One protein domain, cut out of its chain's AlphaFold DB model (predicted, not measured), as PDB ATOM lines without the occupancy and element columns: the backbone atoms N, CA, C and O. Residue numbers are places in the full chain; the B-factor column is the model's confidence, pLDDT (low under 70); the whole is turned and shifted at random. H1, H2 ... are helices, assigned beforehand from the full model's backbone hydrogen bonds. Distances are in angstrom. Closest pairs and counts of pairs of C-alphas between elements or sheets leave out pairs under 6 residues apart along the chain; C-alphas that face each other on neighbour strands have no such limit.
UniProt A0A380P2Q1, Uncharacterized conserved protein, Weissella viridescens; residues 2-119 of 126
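AT A GLANCE: This is residues 2 to 119 of the 126 residues of the protein "Uncharacterized conserved protein" of Weissella viridescens (UniProt A0A380P2Q1). What shape? Long H5 makes a rod crossed by H2; H4 packs on H5, H1 and H3 fold back on H2. What parts? All helix, loose, the printed part has 118 residues with five named helices, radius of gyration of the C-alphas 18.7 A, spans 73 by 30 by 20 A.

HOW THE PARTS SIT: Which hairpins? H1, residues 2 to 13, forms one with H2, 19 to 40, H2 with H3, 44 to 55, and H4, 58 to 69, with H5, 75 to 119. Does H2 touch H5? H2 touches residues 87 to 103 of H5 alone, C-alphas 27 and 95 closest at 4.4 A. What backbones? In H2 and H4 every O i to N i+4 pair is within hydrogen-bond range, in H1 and H3 7 of 8, in H5 37 of 41.

IN THESE COORDINATES: Where first? C-alpha 2 is at (-92.543, 101.188, 12.459). Where last? H5 runs 66.5 A to C-alpha 119, (-49.895, 99.829, 4.959).

THE WHOLE: Any cut? The printed part has no cut. Low confidence? 39 residues are under pLDDT 70.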
ATOM      1  N   ILE A   2     -92.934 100.583  13.759       63.97
ATOM      2  CA  ILE A   2     -92.543 101.188  12.459       63.97
ATOM      3  C   ILE A   2     -92.933 100.321  11.246       63.97
ATOM      4  O   ILE A   2     -93.502 100.824  10.285       63.97
ATOM      5  N   VAL A   3     -92.697  99.007  11.316       55.81
ATOM      6  CA  VAL A   3     -92.993  98.069  10.215       55.81
ATOM      7  C   VAL A   3     -94.488  98.026   9.879       55.81
ATOM      8  O   VAL A   3     -94.867  97.976   8.715       55.81
ATOM      9  N   TRP A   4     -95.344  98.119  10.898       60.28
ATOM     10  CA  TRP A   4     -96.798  98.090  10.741       60.28
ATOM     11  C   TRP A   4     -97.332  99.372  10.082       60.28
ATOM     12  O   TRP A   4     -98.225  99.316   9.244       60.28
ATOM     13  N   ILE A   5     -96.722 100.520  10.394       74.94
ATOM     14  CA  ILE A   5     -97.059 101.815   9.787       74.94
ATOM     15  C   ILE A   5     -96.665 101.840   8.306       74.94
ATOM     16  O   ILE A   5     -97.446 102.291   7.472       74.94
ATOM     17  N   VAL A   6     -95.489 101.304   7.961       65.56
ATOM     18  CA  VAL A   6     -95.046 101.203   6.559       65.56
ATOM     19  C   VAL A   6     -95.953 100.256   5.771       65.56
ATOM     20  O   VAL A   6     -96.366 100.589   4.662       65.56
ATOM     21  N   TYR A   7     -96.343  99.122   6.361       58.50
ATOM     22  CA  TYR A   7     -97.277  98.176   5.745       58.50
ATOM     23  C   TYR A   7     -98.659  98.800   5.481       58.50
ATOM     24  O   TYR A   7     -99.207  98.666   4.383       58.50
ATOM     25  N   HIS A   8     -99.216  99.542   6.443       63.56
ATOM     26  CA  HIS A   8    -100.503 100.213   6.245       63.56
ATOM     27  C   HIS A   8    -100.435 101.412   5.290       63.56
ATOM     28  O   HIS A   8    -101.366 101.613   4.514       63.56
ATOM     29  N   GLY A   9     -99.332 102.164   5.267       62.16
ATOM     30  CA  GLY A   9     -99.146 103.267   4.318       62.16
ATOM     31  C   GLY A   9     -99.030 102.802   2.862       62.16
ATOM     32  O   GLY A   9     -99.618 103.408   1.964       62.16
ATOM     33  N   LEU A  10     -98.322 101.691   2.620       53.25
ATOM     34  CA  LEU A  10     -98.168 101.132   1.272       53.25
ATOM     35  C   LEU A  10     -99.412 100.367   0.791       53.25
ATOM     36  O   LEU A  10     -99.744 100.422  -0.392       53.25
ATOM     37  N   SER A  11    -100.137  99.687   1.687       52.66
ATOM     38  CA  SER A  11    -101.378  98.981   1.312       52.66
ATOM     39  C   SER A  11    -102.519  99.925   0.913       52.66
ATOM     40  O   SER A  11    -103.369  99.538   0.115       52.66
ATOM     41  N   LEU A  12    -102.514 101.175   1.391       53.53
ATOM     42  CA  LEU A  12    -103.473 102.209   0.978       53.53
ATOM     43  C   LEU A  12    -103.171 102.812  -0.405       53.53
ATOM     44  O   LEU A  12    -104.076 103.352  -1.037       53.53
ATOM     45  N   THR A  13    -101.927 102.730  -0.888       52.62
ATOM     46  CA  THR A  13    -101.507 103.339  -2.164       52.62
ATOM     47  C   THR A  13    -101.510 102.361  -3.340       52.62
ATOM     48  O   THR A  13    -101.727 102.794  -4.469       52.62
ATOM     49  N   LEU A  14    -101.347 101.050  -3.107       49.72
ATOM     50  CA  LEU A  14    -101.463 100.012  -4.141       49.72
ATOM     51  C   LEU A  14    -102.305  98.813  -3.655       49.72
ATOM     52  O   LEU A  14    -101.749  97.822  -3.177       49.72
ATOM     53  N   PRO A  15    -103.640  98.847  -3.836       48.31
ATOM     54  CA  PRO A  15    -104.557  97.819  -3.327       48.31
ATOM     55  C   PRO A  15    -104.332  96.402  -3.889       48.31
ATOM     56  O   PRO A  15    -104.811  95.434  -3.309       48.31
ATOM     57  N   ASN A  16    -103.609  96.266  -5.010       51.56
ATOM     58  CA  ASN A  16    -103.459  95.006  -5.753       51.56
ATOM     59  C   ASN A  16    -102.038  94.422  -5.764       51.56
ATOM     60  O   ASN A  16    -101.823  93.360  -6.349       51.56
ATOM     61  N   SER A  17    -101.043  95.075  -5.154       57.53
ATOM     62  CA  SER A  17     -99.668  94.566  -5.189       57.53
ATOM     63  C   SER A  17     -99.320  93.849  -3.888       57.53
ATOM     64  O   SER A  17     -98.815  94.463  -2.957       57.53
ATOM     65  N   LEU A  18     -99.525  92.531  -3.837       65.50
ATOM     66  CA  LEU A  18     -98.966  91.680  -2.775       65.50
ATOM     67  C   LEU A  18     -97.429  91.665  -2.808       65.50
ATOM     68  O   LEU A  18     -96.787  91.369  -1.813       65.50
ATOM     69  N   VAL A  19     -96.824  91.988  -3.949       71.06
ATOM     70  CA  VAL A  19     -95.375  91.890  -4.151       71.06
ATOM     71  C   VAL A  19     -94.635  93.081  -3.534       71.06
ATOM     72  O   VAL A  19     -93.704  92.908  -2.761       71.06
ATOM     73  N   LEU A  20     -95.033  94.317  -3.830       73.31
ATOM     74  CA  LEU A  20     -94.223  95.486  -3.466       73.31
ATOM     75  C   LEU A  20     -94.049  95.698  -1.939       73.31
ATOM     76  O   LEU A  20     -92.915  95.925  -1.509       73.31
ATOM     77  N   PRO A  21     -95.096  95.568  -1.097       75.25
ATOM     78  CA  PRO A  21     -94.975  95.726   0.354       75.25
ATOM     79  C   PRO A  21     -94.108  94.639   0.991       75.25
ATOM     80  O   PRO A  21     -93.320  94.918   1.891       75.25
ATOM     81  N   ASN A  22     -94.227  93.405   0.499       79.88
ATOM     82  CA  ASN A  22     -93.472  92.258   0.994       79.88
ATOM     83  C   ASN A  22     -91.995  92.329   0.591       79.88
ATOM     84  O   ASN A  22     -91.119  92.047   1.410       79.88
ATOM     85  N   LEU A  23     -91.709  92.818  -0.616       81.88
ATOM     86  CA  LEU A  23     -90.353  93.106  -1.075       81.88
ATOM     87  C   LEU A  23     -89.697  94.197  -0.223       81.88
ATOM     88  O   LEU A  23     -88.572  94.022   0.247       81.88
ATOM     89  N   MET A  24     -90.405  95.303   0.023       80.75
ATOM     90  CA  MET A  24     -89.920  96.383   0.891       80.75
ATOM     91  C   MET A  24     -89.714  95.901   2.331       80.75
ATOM     92  O   MET A  24     -88.713  96.250   2.954       80.75
ATOM     93  N   GLY A  25     -90.618  95.061   2.845       79.62
ATOM     94  CA  GLY A  25     -90.489  94.428   4.156       79.62
ATOM     95  C   GLY A  25     -89.221  93.580   4.269       79.62
ATOM     96  O   GLY A  25     -88.445  93.774   5.204       79.62
ATOM     97  N   GLY A  26     -88.963  92.706   3.291       83.38
ATOM     98  CA  GLY A  26     -87.737  91.902   3.231       83.38
ATOM     99  C   GLY A  26     -86.465  92.753   3.167       83.38
ATOM    100  O   GLY A  26     -85.501  92.480   3.882       83.38
ATOM    101  N   LEU A  27     -86.486  93.834   2.382       85.12
ATOM    102  CA  LEU A  27     -85.361  94.765   2.257       85.12
ATOM    103  C   LEU A  27     -85.057  95.469   3.588       85.12
ATOM    104  O   LEU A  27     -83.907  95.513   4.027       85.12
ATOM    105  N   ILE A  28     -86.086  95.981   4.266       84.12
ATOM    106  CA  ILE A  28     -85.941  96.642   5.569       84.12
ATOM    107  C   ILE A  28     -85.428  95.654   6.622       84.12
ATOM    108  O   ILE A  28     -84.555  96.016   7.411       84.12
ATOM    109  N   ILE A  29     -85.920  94.408   6.623       84.56
ATOM    110  CA  ILE A  29     -85.428  93.357   7.526       84.56
ATOM    111  C   ILE A  29     -83.935  93.121   7.312       84.56
ATOM    112  O   ILE A  29     -83.195  93.110   8.290       84.56
ATOM    113  N   GLY A  30     -83.478  92.977   6.064       82.38
ATOM    114  CA  GLY A  30     -82.058  92.761   5.771       82.38
ATOM    115  C   GLY A  30     -81.170  93.915   6.247       82.38
ATOM    116  O   GLY A  30     -80.158  93.684   6.911       82.38
ATOM    117  N   LEU A  31     -81.584  95.164   6.000       83.38
ATOM    118  CA  LEU A  31     -80.854  96.350   6.464       83.38
ATOM    119  C   LEU A  31     -80.803  96.448   7.995       83.38
ATOM    120  O   LEU A  31     -79.735  96.669   8.571       83.38
ATOM    121  N   LEU A  32     -81.942  96.258   8.667       82.19
ATOM    122  CA  LEU A  32     -82.019  96.314  10.128       82.19
ATOM    123  C   LEU A  32     -81.259  95.160  10.780       82.19
ATOM    124  O   LEU A  32     -80.586  95.378  11.784       82.19
ATOM    125  N   ALA A  33     -81.321  93.954  10.216       81.38
ATOM    126  CA  ALA A  33     -80.601  92.792  10.725       81.38
ATOM    127  C   ALA A  33     -79.085  93.021  10.732       81.38
ATOM    128  O   ALA A  33     -78.410  92.629  11.683       81.38
ATOM    129  N   HIS A  34     -78.548  93.707   9.722       79.75
ATOM    130  CA  HIS A  34     -77.139  94.087   9.701       79.75
ATOM    131  C   HIS A  34     -76.806  95.181  10.723       79.75
ATOM    132  O   HIS A  34     -75.854  95.033  11.488       79.75
ATOM    133  N   ALA A  35     -77.618  96.241  10.794       77.00
ATOM    134  CA  ALA A  35     -77.413  97.330  11.750       77.00
ATOM    135  C   ALA A  35     -77.455  96.835  13.209       77.00
ATOM    136  O   ALA A  35     -76.561  97.128  14.004       77.00
ATOM    137  N   TYR A  36     -78.460  96.027  13.549       72.69
ATOM    138  CA  TYR A  36     -78.605  95.446  14.882       72.69
ATOM    139  C   TYR A  36     -77.603  94.325  15.158       72.69
ATOM    140  O   TYR A  36     -77.125  94.225  16.286       72.69
ATOM    141  N   GLY A  37     -77.234  93.521  14.156       69.44
ATOM    142  CA  GLY A  37     -76.184  92.509  14.293       69.44
ATOM    143  C   GLY A  37     -74.835  93.130  14.658       69.44
ATOM    144  O   GLY A  37     -74.163  92.659  15.575       69.44
ATOM    145  N   SER A  38     -74.491  94.261  14.029       68.44
ATOM    146  CA  SER A  38     -73.289  95.026  14.378       68.44
ATOM    147  C   SER A  38     -73.368  95.662  15.768       68.44
ATOM    148  O   SER A  38     -72.342  95.782  16.428       68.44
ATOM    149  N   HIS A  39     -74.550  96.090  16.217       71.50
ATOM    150  CA  HIS A  39     -74.702  96.729  17.525       71.50
ATOM    151  C   HIS A  39     -74.647  95.716  18.681       71.50
ATOM    152  O   HIS A  39     -73.983  95.950  19.688       71.50
ATOM    153  N   TYR A  40     -75.307  94.567  18.526       73.56
ATOM    154  CA  TYR A  40     -75.433  93.557  19.581       73.56
ATOM    155  C   TYR A  40     -74.381  92.437  19.514       73.56
ATOM    156  O   TYR A  40     -74.438  91.519  20.325       73.56
ATOM    157  N   HIS A  41     -73.412  92.507  18.589       70.94
ATOM    158  CA  HIS A  41     -72.389  91.470  18.372       70.94
ATOM    159  C   HIS A  41     -72.985  90.072  18.113       70.94
ATOM    160  O   HIS A  41     -72.409  89.049  18.481       70.94
ATOM    161  N   VAL A  42     -74.153  90.024  17.468       70.94
ATOM    162  CA  VAL A  42     -74.843  88.779  17.104       70.94
ATOM    163  C   VAL A  42     -74.821  88.639  15.590       70.94
ATOM    164  O   VAL A  42     -74.909  89.630  14.867       70.94
ATOM    165  N   SER A  43     -74.734  87.404  15.091       72.12
ATOM    166  CA  SER A  43     -74.850  87.139  13.656       72.12
ATOM    167  C   SER A  43     -76.152  87.737  13.115       72.12
ATOM    168  O   SER A  43     -77.246  87.371  13.553       72.12
ATOM    169  N   SER A  44     -76.031  88.648  12.149       72.94
ATOM    170  CA  SER A  44     -77.156  89.328  11.498       72.94
ATOM    171  C   SER A  44     -78.180  88.342  10.930       72.94
ATOM    172  O   SER A  44     -79.379  88.606  10.966       72.94
ATOM    173  N   ASN A  45     -77.739  87.150  10.514       74.12
ATOM    174  CA  ASN A  45     -78.627  86.106  10.003       74.12
ATOM    175  C   ASN A  45     -79.561  85.538  11.079       74.12
ATOM    176  O   ASN A  45     -80.702  85.200  10.778       74.12
ATOM    177  N   VAL A  46     -79.133  85.479  12.344       78.81
ATOM    178  CA  VAL A  46     -79.981  84.990  13.446       78.81
ATOM    179  C   VAL A  46     -81.136  85.960  13.707       78.81
ATOM    180  O   VAL A  46     -82.271  85.532  13.911       78.81
ATOM    181  N   VAL A  47     -80.867  87.266  13.634       77.25
ATOM    182  CA  VAL A  47     -81.886  88.321  13.767       77.25
ATOM    183  C   VAL A  47     -82.837  88.309  12.568       77.25
ATOM    184  O   VAL A  47     -84.054  88.393  12.739       77.25
ATOM    185  N   ALA A  48     -82.293  88.145  11.359       77.69
ATOM    186  CA  ALA A  48     -83.075  88.069  10.132       77.69
ATOM    187  C   ALA A  48     -84.067  86.897  10.144       77.69
ATOM    188  O   ALA A  48     -85.236  87.101   9.827       77.69
ATOM    189  N   ILE A  49     -83.645  85.701  10.572       81.38
ATOM    190  CA  ILE A  49     -84.512  84.511  10.612       81.38
ATOM    191  C   ILE A  49     -85.755  84.750  11.479       81.38
ATOM    192  O   ILE A  49     -86.862  84.435  11.050       81.38
ATOM    193  N   GLN A  50     -85.614  85.352  12.664       79.06
ATOM    194  CA  GLN A  50     -86.757  85.620  13.550       79.06
ATOM    195  C   GLN A  50     -87.745  86.623  12.937       79.06
ATOM    196  O   GLN A  50     -88.961  86.438  13.007       79.06
ATOM    197  N   ALA A  51     -87.229  87.660  12.275       75.38
ATOM    198  CA  ALA A  51     -88.056  88.631  11.567       75.38
ATOM    199  C   ALA A  51     -88.753  88.017  10.339       75.38
ATOM    200  O   ALA A  51     -89.926  88.298  10.095       75.38
ATOM    201  N   MET A  52     -88.067  87.139   9.600       75.88
ATOM    202  CA  MET A  52     -88.637  86.406   8.467       75.88
ATOM    203  C   MET A  52     -89.763  85.472   8.914       75.88
ATOM    204  O   MET A  52     -90.830  85.497   8.312       75.88
ATOM    205  N   VAL A  53     -89.573  84.704   9.993       76.44
ATOM    206  CA  VAL A  53     -90.604  83.798  10.532       76.44
ATOM    207  C   VAL A  53     -91.888  84.550  10.891       76.44
ATOM    208  O   VAL A  53     -92.976  84.041  10.637       76.44
ATOM    209  N   SER A  54     -91.786  85.772  11.423       73.38
ATOM    210  CA  SER A  54     -92.967  86.576  11.759       73.38
ATOM    211  C   SER A  54     -93.644  87.231  10.550       73.38
ATOM    212  O   SER A  54     -94.812  87.602  10.654       73.38
ATOM    213  N   LEU A  55     -92.922  87.436   9.442       71.25
ATOM    214  CA  LEU A  55     -93.442  88.098   8.240       71.25
ATOM    215  C   LEU A  55     -94.013  87.101   7.224       71.25
ATOM    216  O   LEU A  55     -94.894  87.452   6.440       71.25
ATOM    217  N   VAL A  56     -93.529  85.856   7.229       70.00
ATOM    218  CA  VAL A  56     -94.071  84.798   6.373       70.00
ATOM    219  C   VAL A  56     -95.529  84.563   6.784       70.00
ATOM    220  O   VAL A  56     -95.798  84.356   7.969       70.00
ATOM    221  N   PRO A  57     -96.490  84.581   5.842       68.44
ATOM    222  CA  PRO A  57     -97.906  84.390   6.133       68.44
ATOM    223  C   PRO A  57     -98.182  82.924   6.503       68.44
ATOM    224  O   PRO A  57     -98.751  82.160   5.726       68.44
ATOM    225  N   GLY A  58     -97.761  82.511   7.700       70.69
ATOM    226  CA  GLY A  58     -97.960  81.157   8.215       70.69
ATOM    227  C   GLY A  58     -99.441  80.830   8.405       70.69
ATOM    228  O   GLY A  58     -99.868  79.714   8.115       70.69
ATOM    229  N   SER A  59    -100.246  81.823   8.794       69.50
ATOM    230  CA  SER A  59    -101.708  81.708   8.829       69.50
ATOM    231  C   SER A  59    -102.297  81.469   7.437       69.50
ATOM    232  O   SER A  59    -103.110  80.566   7.275       69.50
ATOM    233  N   GLY A  60    -101.829  82.197   6.418       73.88
ATOM    234  CA  GLY A  60    -102.249  82.001   5.028       73.88
ATOM    235  C   GLY A  60    -101.865  80.623   4.482       73.88
ATOM    236  O   GLY A  60    -102.655  79.990   3.786       73.88
ATOM    237  N   ALA A  61    -100.686  80.109   4.851       74.75
ATOM    238  CA  ALA A  61    -100.267  78.751   4.501       74.75
ATOM    239  C   ALA A  61    -101.168  77.689   5.154       74.75
ATOM    240  O   ALA A  61    -101.560  76.718   4.505       74.75
ATOM    241  N   TYR A  62    -101.531  77.887   6.424       80.69
ATOM    242  CA  TYR A  62    -102.457  77.008   7.135       80.69
ATOM    243  C   TYR A  62    -103.864  77.046   6.528       80.69
ATOM    244  O   TYR A  62    -104.469  75.997   6.311       80.69
ATOM    245  N   GLU A  63    -104.374  78.230   6.189       79.38
ATOM    246  CA  GLU A  63    -105.664  78.382   5.510       79.38
ATOM    247  C   GLU A  63    -105.664  77.720   4.130       79.38
ATOM    248  O   GLU A  63    -106.611  77.005   3.802       79.38
ATOM    249  N   ALA A  64    -104.586  77.860   3.355       79.06
ATOM    250  CA  ALA A  64    -104.430  77.171   2.076       79.06
ATOM    251  C   ALA A  64    -104.481  75.641   2.244       79.06
ATOM    252  O   ALA A  64    -105.204  74.963   1.514       79.06
ATOM    253  N   MET A  65    -103.782  75.089   3.244       79.62
ATOM    254  CA  MET A  65    -103.827  73.653   3.556       79.62
ATOM    255  C   MET A  65    -105.217  73.202   4.012       79.62
ATOM    256  O   MET A  65    -105.709  72.161   3.578       79.62
ATOM    257  N   LYS A  66    -105.893  73.998   4.845       81.69
ATOM    258  CA  LYS A  66    -107.255  73.708   5.304       81.69
ATOM    259  C   LYS A  66    -108.242  73.659   4.134       81.69
ATOM    260  O   LYS A  66    -109.087  72.765   4.089       81.69
ATOM    261  N   LEU A  67    -108.105  74.568   3.169       78.75
ATOM    262  CA  LEU A  67    -108.914  74.595   1.947       78.75
ATOM    263  C   LEU A  67    -108.647  73.395   1.024       78.75
ATOM    264  O   LEU A  67    -109.563  72.975   0.325       78.75
ATOM    265  N   LEU A  68    -107.436  72.824   1.036       77.81
ATOM    266  CA  LEU A  68    -107.100  71.608   0.280       77.81
ATOM    267  C   LEU A  68    -107.691  70.332   0.894       77.81
ATOM    268  O   LEU A  68    -108.042  69.410   0.163       77.81
ATOM    269  N   ILE A  69    -107.781  70.261   2.224       81.94
ATOM    270  CA  ILE A  69    -108.206  69.052   2.950       81.94
ATOM    271  C   ILE A  69    -109.732  69.014   3.146       81.94
ATOM    272  O   ILE A  69    -110.306  67.942   3.338       81.94
ATOM    273  N   THR A  70    -110.413  70.165   3.098       78.81
ATOM    274  CA  THR A  70    -111.862  70.240   3.341       78.81
ATOM    275  C   THR A  70    -112.657  69.727   2.128       78.81
ATOM    276  O   THR A  70    -112.584  70.337   1.057       78.81
ATOM    277  N   PRO A  71    -113.481  68.668   2.273       60.75
ATOM    278  CA  PRO A  71    -114.349  68.196   1.196       60.75
ATOM    279  C   PRO A  71    -115.334  69.303   0.779       60.75
ATOM    280  O   PRO A  71    -115.860  70.011   1.635       60.75
ATOM    281  N   ASN A  72    -115.599  69.449  -0.524       63.28
ATOM    282  CA  ASN A  72    -116.510  70.439  -1.138       63.28
ATOM    283  C   ASN A  72    -116.034  71.901  -1.234       63.28
ATOM    284  O   ASN A  72    -116.821  72.755  -1.642       63.28
ATOM    285  N   HIS A  73    -114.775  72.226  -0.927       63.28
ATOM    286  CA  HIS A  73    -114.246  73.550  -1.279       63.28
ATOM    287  C   HIS A  73    -113.795  73.594  -2.741       63.28
ATOM    288  O   HIS A  73    -113.240  72.635  -3.275       63.28
ATOM    289  N   SER A  74    -114.031  74.727  -3.407       65.19
ATOM    290  CA  SER A  74    -113.566  74.941  -4.775       65.19
ATOM    291  C   SER A  74    -112.042  74.827  -4.807       65.19
ATOM    292  O   SER A  74    -111.359  75.672  -4.223       65.19
ATOM    293  N   ALA A  75    -111.506  73.830  -5.520       67.31
ATOM    294  CA  ALA A  75    -110.065  73.647  -5.718       67.31
ATOM    295  C   ALA A  75    -109.367  74.948  -6.166       67.31
ATOM    296  O   ALA A  75    -108.223  75.207  -5.804       67.31
ATOM    297  N   TYR A  76    -110.102  75.806  -6.878       70.50
ATOM    298  CA  TYR A  76    -109.690  77.145  -7.281       70.50
ATOM    299  C   TYR A  76    -109.301  78.069  -6.110       70.50
ATOM    300  O   TYR A  76    -108.252  78.707  -6.159       70.50
ATOM    301  N   ALA A  77    -110.090  78.115  -5.033       69.62
ATOM    302  CA  ALA A  77    -109.811  78.968  -3.872       69.62
ATOM    303  C   ALA A  77    -108.559  78.511  -3.106       69.62
ATOM    304  O   ALA A  77    -107.770  79.337  -2.649       69.62
ATOM    305  N   ALA A  78    -108.344  77.195  -3.025       73.94
ATOM    306  CA  ALA A  78    -107.140  76.624  -2.432       73.94
ATOM    307  C   ALA A  78    -105.881  76.973  -3.248       73.94
ATOM    308  O   ALA A  78    -104.874  77.397  -2.683       73.94
ATOM    309  N   HIS A  79    -105.956  76.874  -4.581       76.12
ATOM    310  CA  HIS A  79    -104.854  77.254  -5.474       76.12
ATOM    311  C   HIS A  79    -104.551  78.755  -5.407       76.12
ATOM    312  O   HIS A  79    -103.384  79.138  -5.349       76.12
ATOM    313  N   ALA A  80    -105.582  79.603  -5.365       77.38
ATOM    314  CA  ALA A  80    -105.415  81.050  -5.256       77.38
ATOM    315  C   ALA A  80    -104.723  81.452  -3.943       77.38
ATOM    316  O   ALA A  80    -103.804  82.271  -3.957       77.38
ATOM    317  N   GLN A  81    -105.104  80.842  -2.814       78.56
ATOM    318  CA  GLN A  81    -104.442  81.112  -1.534       78.56
ATOM    319  C   GLN A  81    -103.005  80.597  -1.489       78.56
ATOM    320  O   GLN A  81    -102.108  81.310  -1.040       78.56
ATOM    321  N   PHE A  82    -102.753  79.402  -2.022       80.62
ATOM    322  CA  PHE A  82    -101.395  78.871  -2.113       80.62
ATOM    323  C   PHE A  82    -100.491  79.767  -2.974       80.62
ATOM    324  O   PHE A  82     -99.361  80.070  -2.591       80.62
ATOM    325  N   HIS A  83    -101.011  80.257  -4.102       82.50
ATOM    326  CA  HIS A  83    -100.308  81.198  -4.968       82.50
ATOM    327  C   HIS A  83     -99.975  82.505  -4.241       82.50
ATOM    328  O   HIS A  83     -98.842  82.971  -4.321       82.50
ATOM    329  N   ASN A  84    -100.912  83.070  -3.474       82.06
ATOM    330  CA  ASN A  84    -100.655  84.288  -2.703       82.06
ATOM    331  C   ASN A  84     -99.528  84.087  -1.686       82.06
ATOM    332  O   ASN A  84     -98.589  84.882  -1.654       82.06
ATOM    333  N   VAL A  85     -99.572  83.008  -0.903       83.75
ATOM    334  CA  VAL A  85     -98.525  82.675   0.079       83.75
ATOM    335  C   VAL A  85     -97.166  82.518  -0.600       83.75
ATOM    336  O   VAL A  85     -96.170  83.063  -0.123       83.75
ATOM    337  N   PHE A  86     -97.127  81.822  -1.736       84.75
ATOM    338  CA  PHE A  86     -95.908  81.628  -2.512       84.75
ATOM    339  C   PHE A  86     -95.332  82.954  -3.021       84.75
ATOM    340  O   PHE A  86     -94.150  83.235  -2.822       84.75
ATOM    341  N   VAL A  87     -96.170  83.804  -3.621       85.75
ATOM    342  CA  VAL A  87     -95.766  85.121  -4.132       85.75
ATOM    343  C   VAL A  87     -95.224  86.004  -3.010       85.75
ATOM    344  O   VAL A  87     -94.189  86.649  -3.189       85.75
ATOM    345  N   VAL A  88     -95.867  86.003  -1.839       84.50
ATOM    346  CA  VAL A  88     -95.377  86.728  -0.660       84.50
ATOM    347  C   VAL A  88     -94.008  86.205  -0.216       84.50
ATOM    348  O   VAL A  88     -93.087  86.999  -0.039       84.50
ATOM    349  N   ALA A  89     -93.838  84.888  -0.085       84.88
ATOM    350  CA  ALA A  89     -92.580  84.291   0.363       84.88
ATOM    351  C   ALA A  89     -91.413  84.596  -0.592       84.88
ATOM    352  O   ALA A  89     -90.332  85.005  -0.153       84.88
ATOM    353  N   VAL A  90     -91.637  84.455  -1.902       87.00
ATOM    354  CA  VAL A  90     -90.640  84.776  -2.935       87.00
ATOM    355  C   VAL A  90     -90.289  86.258  -2.894       87.00
ATOM    356  O   VAL A  90     -89.116  86.623  -2.921       87.00
ATOM    357  N   SER A  91     -91.293  87.120  -2.768       88.44
ATOM    358  CA  SER A  91     -91.104  88.562  -2.718       88.44
ATOM    359  C   SER A  91     -90.254  89.016  -1.522       88.44
ATOM    360  O   SER A  91     -89.309  89.786  -1.710       88.44
ATOM    361  N   ILE A  92     -90.526  88.492  -0.321       85.38
ATOM    362  CA  ILE A  92     -89.725  88.771   0.885       85.38
ATOM    363  C   ILE A  92     -88.285  88.293   0.687       85.38
ATOM    364  O   ILE A  92     -87.347  89.029   0.984       85.38
ATOM    365  N   THR A  93     -88.111  87.080   0.158       86.69
ATOM    366  CA  THR A  93     -86.789  86.474  -0.059       86.69
ATOM    367  C   THR A  93     -85.946  87.303  -1.028       86.69
ATOM    368  O   THR A  93     -84.780  87.577  -0.755       86.69
ATOM    369  N   ILE A  94     -86.543  87.773  -2.128       88.69
ATOM    370  CA  ILE A  94     -85.871  88.659  -3.088       88.69
ATOM    371  C   ILE A  94     -85.473  89.979  -2.419       88.69
ATOM    372  O   ILE A  94     -84.341  90.430  -2.587       88.69
ATOM    373  N   GLY A  95     -86.371  90.588  -1.638       86.62
ATOM    374  CA  GLY A  95     -86.076  91.822  -0.904       86.62
ATOM    375  C   GLY A  95     -84.927  91.658   0.094       86.62
ATOM    376  O   GLY A  95     -84.046  92.514   0.166       86.62
ATOM    377  N   PHE A  96     -84.901  90.537   0.818       85.81
ATOM    378  CA  PHE A  96     -83.845  90.217   1.777       85.81
ATOM    379  C   PHE A  96     -82.481  90.045   1.097       85.81
ATOM    380  O   PHE A  96     -81.517  90.701   1.493       85.81
ATOM    381  N   PHE A  97     -82.403  89.242   0.032       86.69
ATOM    382  CA  PHE A  97     -81.153  89.070  -0.714       86.69
ATOM    383  C   PHE A  97     -80.665  90.370  -1.345       86.69
ATOM    384  O   PHE A  97     -79.462  90.617  -1.394       86.69
ATOM    385  N   LEU A  98     -81.583  91.224  -1.800       88.12
ATOM    386  CA  LEU A  98     -81.223  92.529  -2.335       88.12
ATOM    387  C   LEU A  98     -80.560  93.404  -1.260       88.12
ATOM    388  O   LEU A  98     -79.529  94.019  -1.526       88.12
ATOM    389  N   ALA A  99     -81.098  93.425  -0.039       85.94
ATOM    390  CA  ALA A  99     -80.475  94.135   1.078       85.94
ATOM    391  C   ALA A  99     -79.095  93.561   1.428       85.94
ATOM    392  O   ALA A  99     -78.141  94.324   1.590       85.94
ATOM    393  N   GLU A 100     -78.963  92.236   1.492       81.94
ATOM    394  CA  GLU A 100     -77.686  91.568   1.762       81.94
ATOM    395  C   GLU A 100     -76.637  91.904   0.690       81.94
ATOM    396  O   GLU A 100     -75.494  92.228   1.012       81.94
ATOM    397  N   PHE A 101     -77.041  91.949  -0.581       85.94
ATOM    398  CA  PHE A 101     -76.183  92.381  -1.682       85.94
ATOM    399  C   PHE A 101     -75.698  93.830  -1.520       85.94
ATOM    400  O   PHE A 101     -74.503  94.096  -1.674       85.94
ATOM    401  N   PHE A 102     -76.585  94.765  -1.155       84.38
ATOM    402  CA  PHE A 102     -76.201  96.155  -0.869       84.38
ATOM    403  C   PHE A 102     -75.221  96.254   0.304       84.38
ATOM    404  O   PHE A 102     -74.231  96.982   0.227       84.38
ATOM    405  N   ILE A 103     -75.457  95.496   1.374       80.81
ATOM    406  CA  ILE A 103     -74.588  95.459   2.554       80.81
ATOM    407  C   ILE A 103     -73.199  94.920   2.202       80.81
ATOM    408  O   ILE A 103     -72.194  95.519   2.581       80.81
ATOM    409  N   LEU A 104     -73.118  93.826   1.444       79.12
ATOM    410  CA  LEU A 104     -71.845  93.257   0.992       79.12
ATOM    411  C   LEU A 104     -71.076  94.232   0.095       79.12
ATOM    412  O   LEU A 104     -69.851  94.344   0.201       79.12
ATOM    413  N   MET A 105     -71.786  94.963  -0.768       79.00
ATOM    414  CA  MET A 105     -71.194  95.997  -1.613       79.00
ATOM    415  C   MET A 105     -70.616  97.148  -0.774       79.00
ATOM    416  O   MET A 105     -69.478  97.552  -1.001       79.00
ATOM    417  N   LEU A 106     -71.346  97.624   0.238       72.38
ATOM    418  CA  LEU A 106     -70.886  98.674   1.156       72.38
ATOM    419  C   LEU A 106     -69.733  98.205   2.061       72.38
ATOM    420  O   LEU A 106     -68.767  98.938   2.273       72.38
ATOM    421  N   GLY A 107     -69.779  96.964   2.550       63.44
ATOM    422  CA  GLY A 107     -68.722  96.371   3.375       63.44
ATOM    423  C   GLY A 107     -67.395  96.213   2.627       63.44
ATOM    424  O   GLY A 107     -66.329  96.466   3.196       63.44
ATOM    425  N   LYS A 108     -67.440  95.885   1.327       55.50
ATOM    426  CA  LYS A 108     -66.250  95.871   0.457       55.50
ATOM    427  C   LYS A 108     -65.583  97.244   0.344       55.50
ATOM    428  O   LYS A 108     -64.356  97.310   0.300       55.50
ATOM    429  N   ILE A 109     -66.362  98.326   0.336       52.75
ATOM    430  CA  ILE A 109     -65.830  99.696   0.283       52.75
ATOM    431  C   ILE A 109     -65.081 100.026   1.582       52.75
ATOM    432  O   ILE A 109     -63.981 100.576   1.534       52.75
ATOM    433  N   ASN A 110     -65.612  99.618   2.738       50.28
ATOM    434  CA  ASN A 110     -65.001  99.929   4.033       50.28
ATOM    435  C   ASN A 110     -63.709  99.125   4.304       50.28
ATOM    436  O   ASN A 110     -62.731  99.661   4.825       50.28
ATOM    437  N   HIS A 111     -63.640  97.858   3.878       44.66
ATOM    438  CA  HIS A 111     -62.425  97.039   4.025       44.66
ATOM    439  C   HIS A 111     -61.248  97.512   3.150       44.66
ATOM    440  O   HIS A 111     -60.090  97.286   3.505       44.66
ATOM    441  N   SER A 112     -61.522  98.200   2.035       47.56
ATOM    442  CA  SER A 112     -60.484  98.793   1.178       47.56
ATOM    443  C   SER A 112     -59.749  99.956   1.853       47.56
ATOM    444  O   SER A 112     -58.587 100.201   1.537       47.56
ATOM    445  N   GLN A 113     -60.401 100.673   2.772       49.50
ATOM    446  CA  GLN A 113     -59.836 101.858   3.429       49.50
ATOM    447  C   GLN A 113     -58.941 101.477   4.622       49.50
ATOM    448  O   GLN A 113     -57.881 102.065   4.819       49.50
ATOM    449  N   VAL A 114     -59.298 100.428   5.372       50.91
ATOM    450  CA  VAL A 114     -58.517  99.966   6.539       50.91
ATOM    451  C   VAL A 114     -57.169  99.362   6.127       50.91
ATOM    452  O   VAL A 114     -56.167  99.566   6.813       50.91
ATOM    453  N   LYS A 115     -57.104  98.667   4.982       48.41
ATOM    454  CA  LYS A 115     -55.834  98.129   4.468       48.41
ATOM    455  C   LYS A 115     -54.873  99.243   4.026       48.41
ATOM    456  O   LYS A 115     -53.686  99.160   4.312       48.41
ATOM    457  N   SER A 116     -55.407 100.303   3.411       51.47
ATOM    458  CA  SER A 116     -54.645 101.484   2.977       51.47
ATOM    459  C   SER A 116     -53.995 102.227   4.145       51.47
ATOM    460  O   SER A 116     -52.827 102.592   4.057       51.47
ATOM    461  N   ILE A 117     -54.729 102.432   5.243       55.50
ATOM    462  CA  ILE A 117     -54.215 103.147   6.420       55.50
ATOM    463  C   ILE A 117     -53.134 102.316   7.122       55.50
ATOM    464  O   ILE A 117     -52.100 102.858   7.500       55.50
ATOM    465  N   ASN A 118     -53.342 100.999   7.244       56.06
ATOM    466  CA  ASN A 118     -52.388 100.117   7.912       56.06
ATOM    467  C   ASN A 118     -51.057 100.037   7.139       56.06
ATOM    468  O   ASN A 118     -49.997 100.207   7.742       56.06
ATOM    469  N   ASP A 119     -51.098  99.868   5.811       57.88
ATOM    470  CA  ASP A 119     -49.895  99.829   4.959       57.88
ATOM    471  C   ASP A 119     -49.104 101.153   4.980       57.88
ATOM    472  O   ASP A 119     -47.871 101.136   4.923       57.88
TER     473      ASP A 119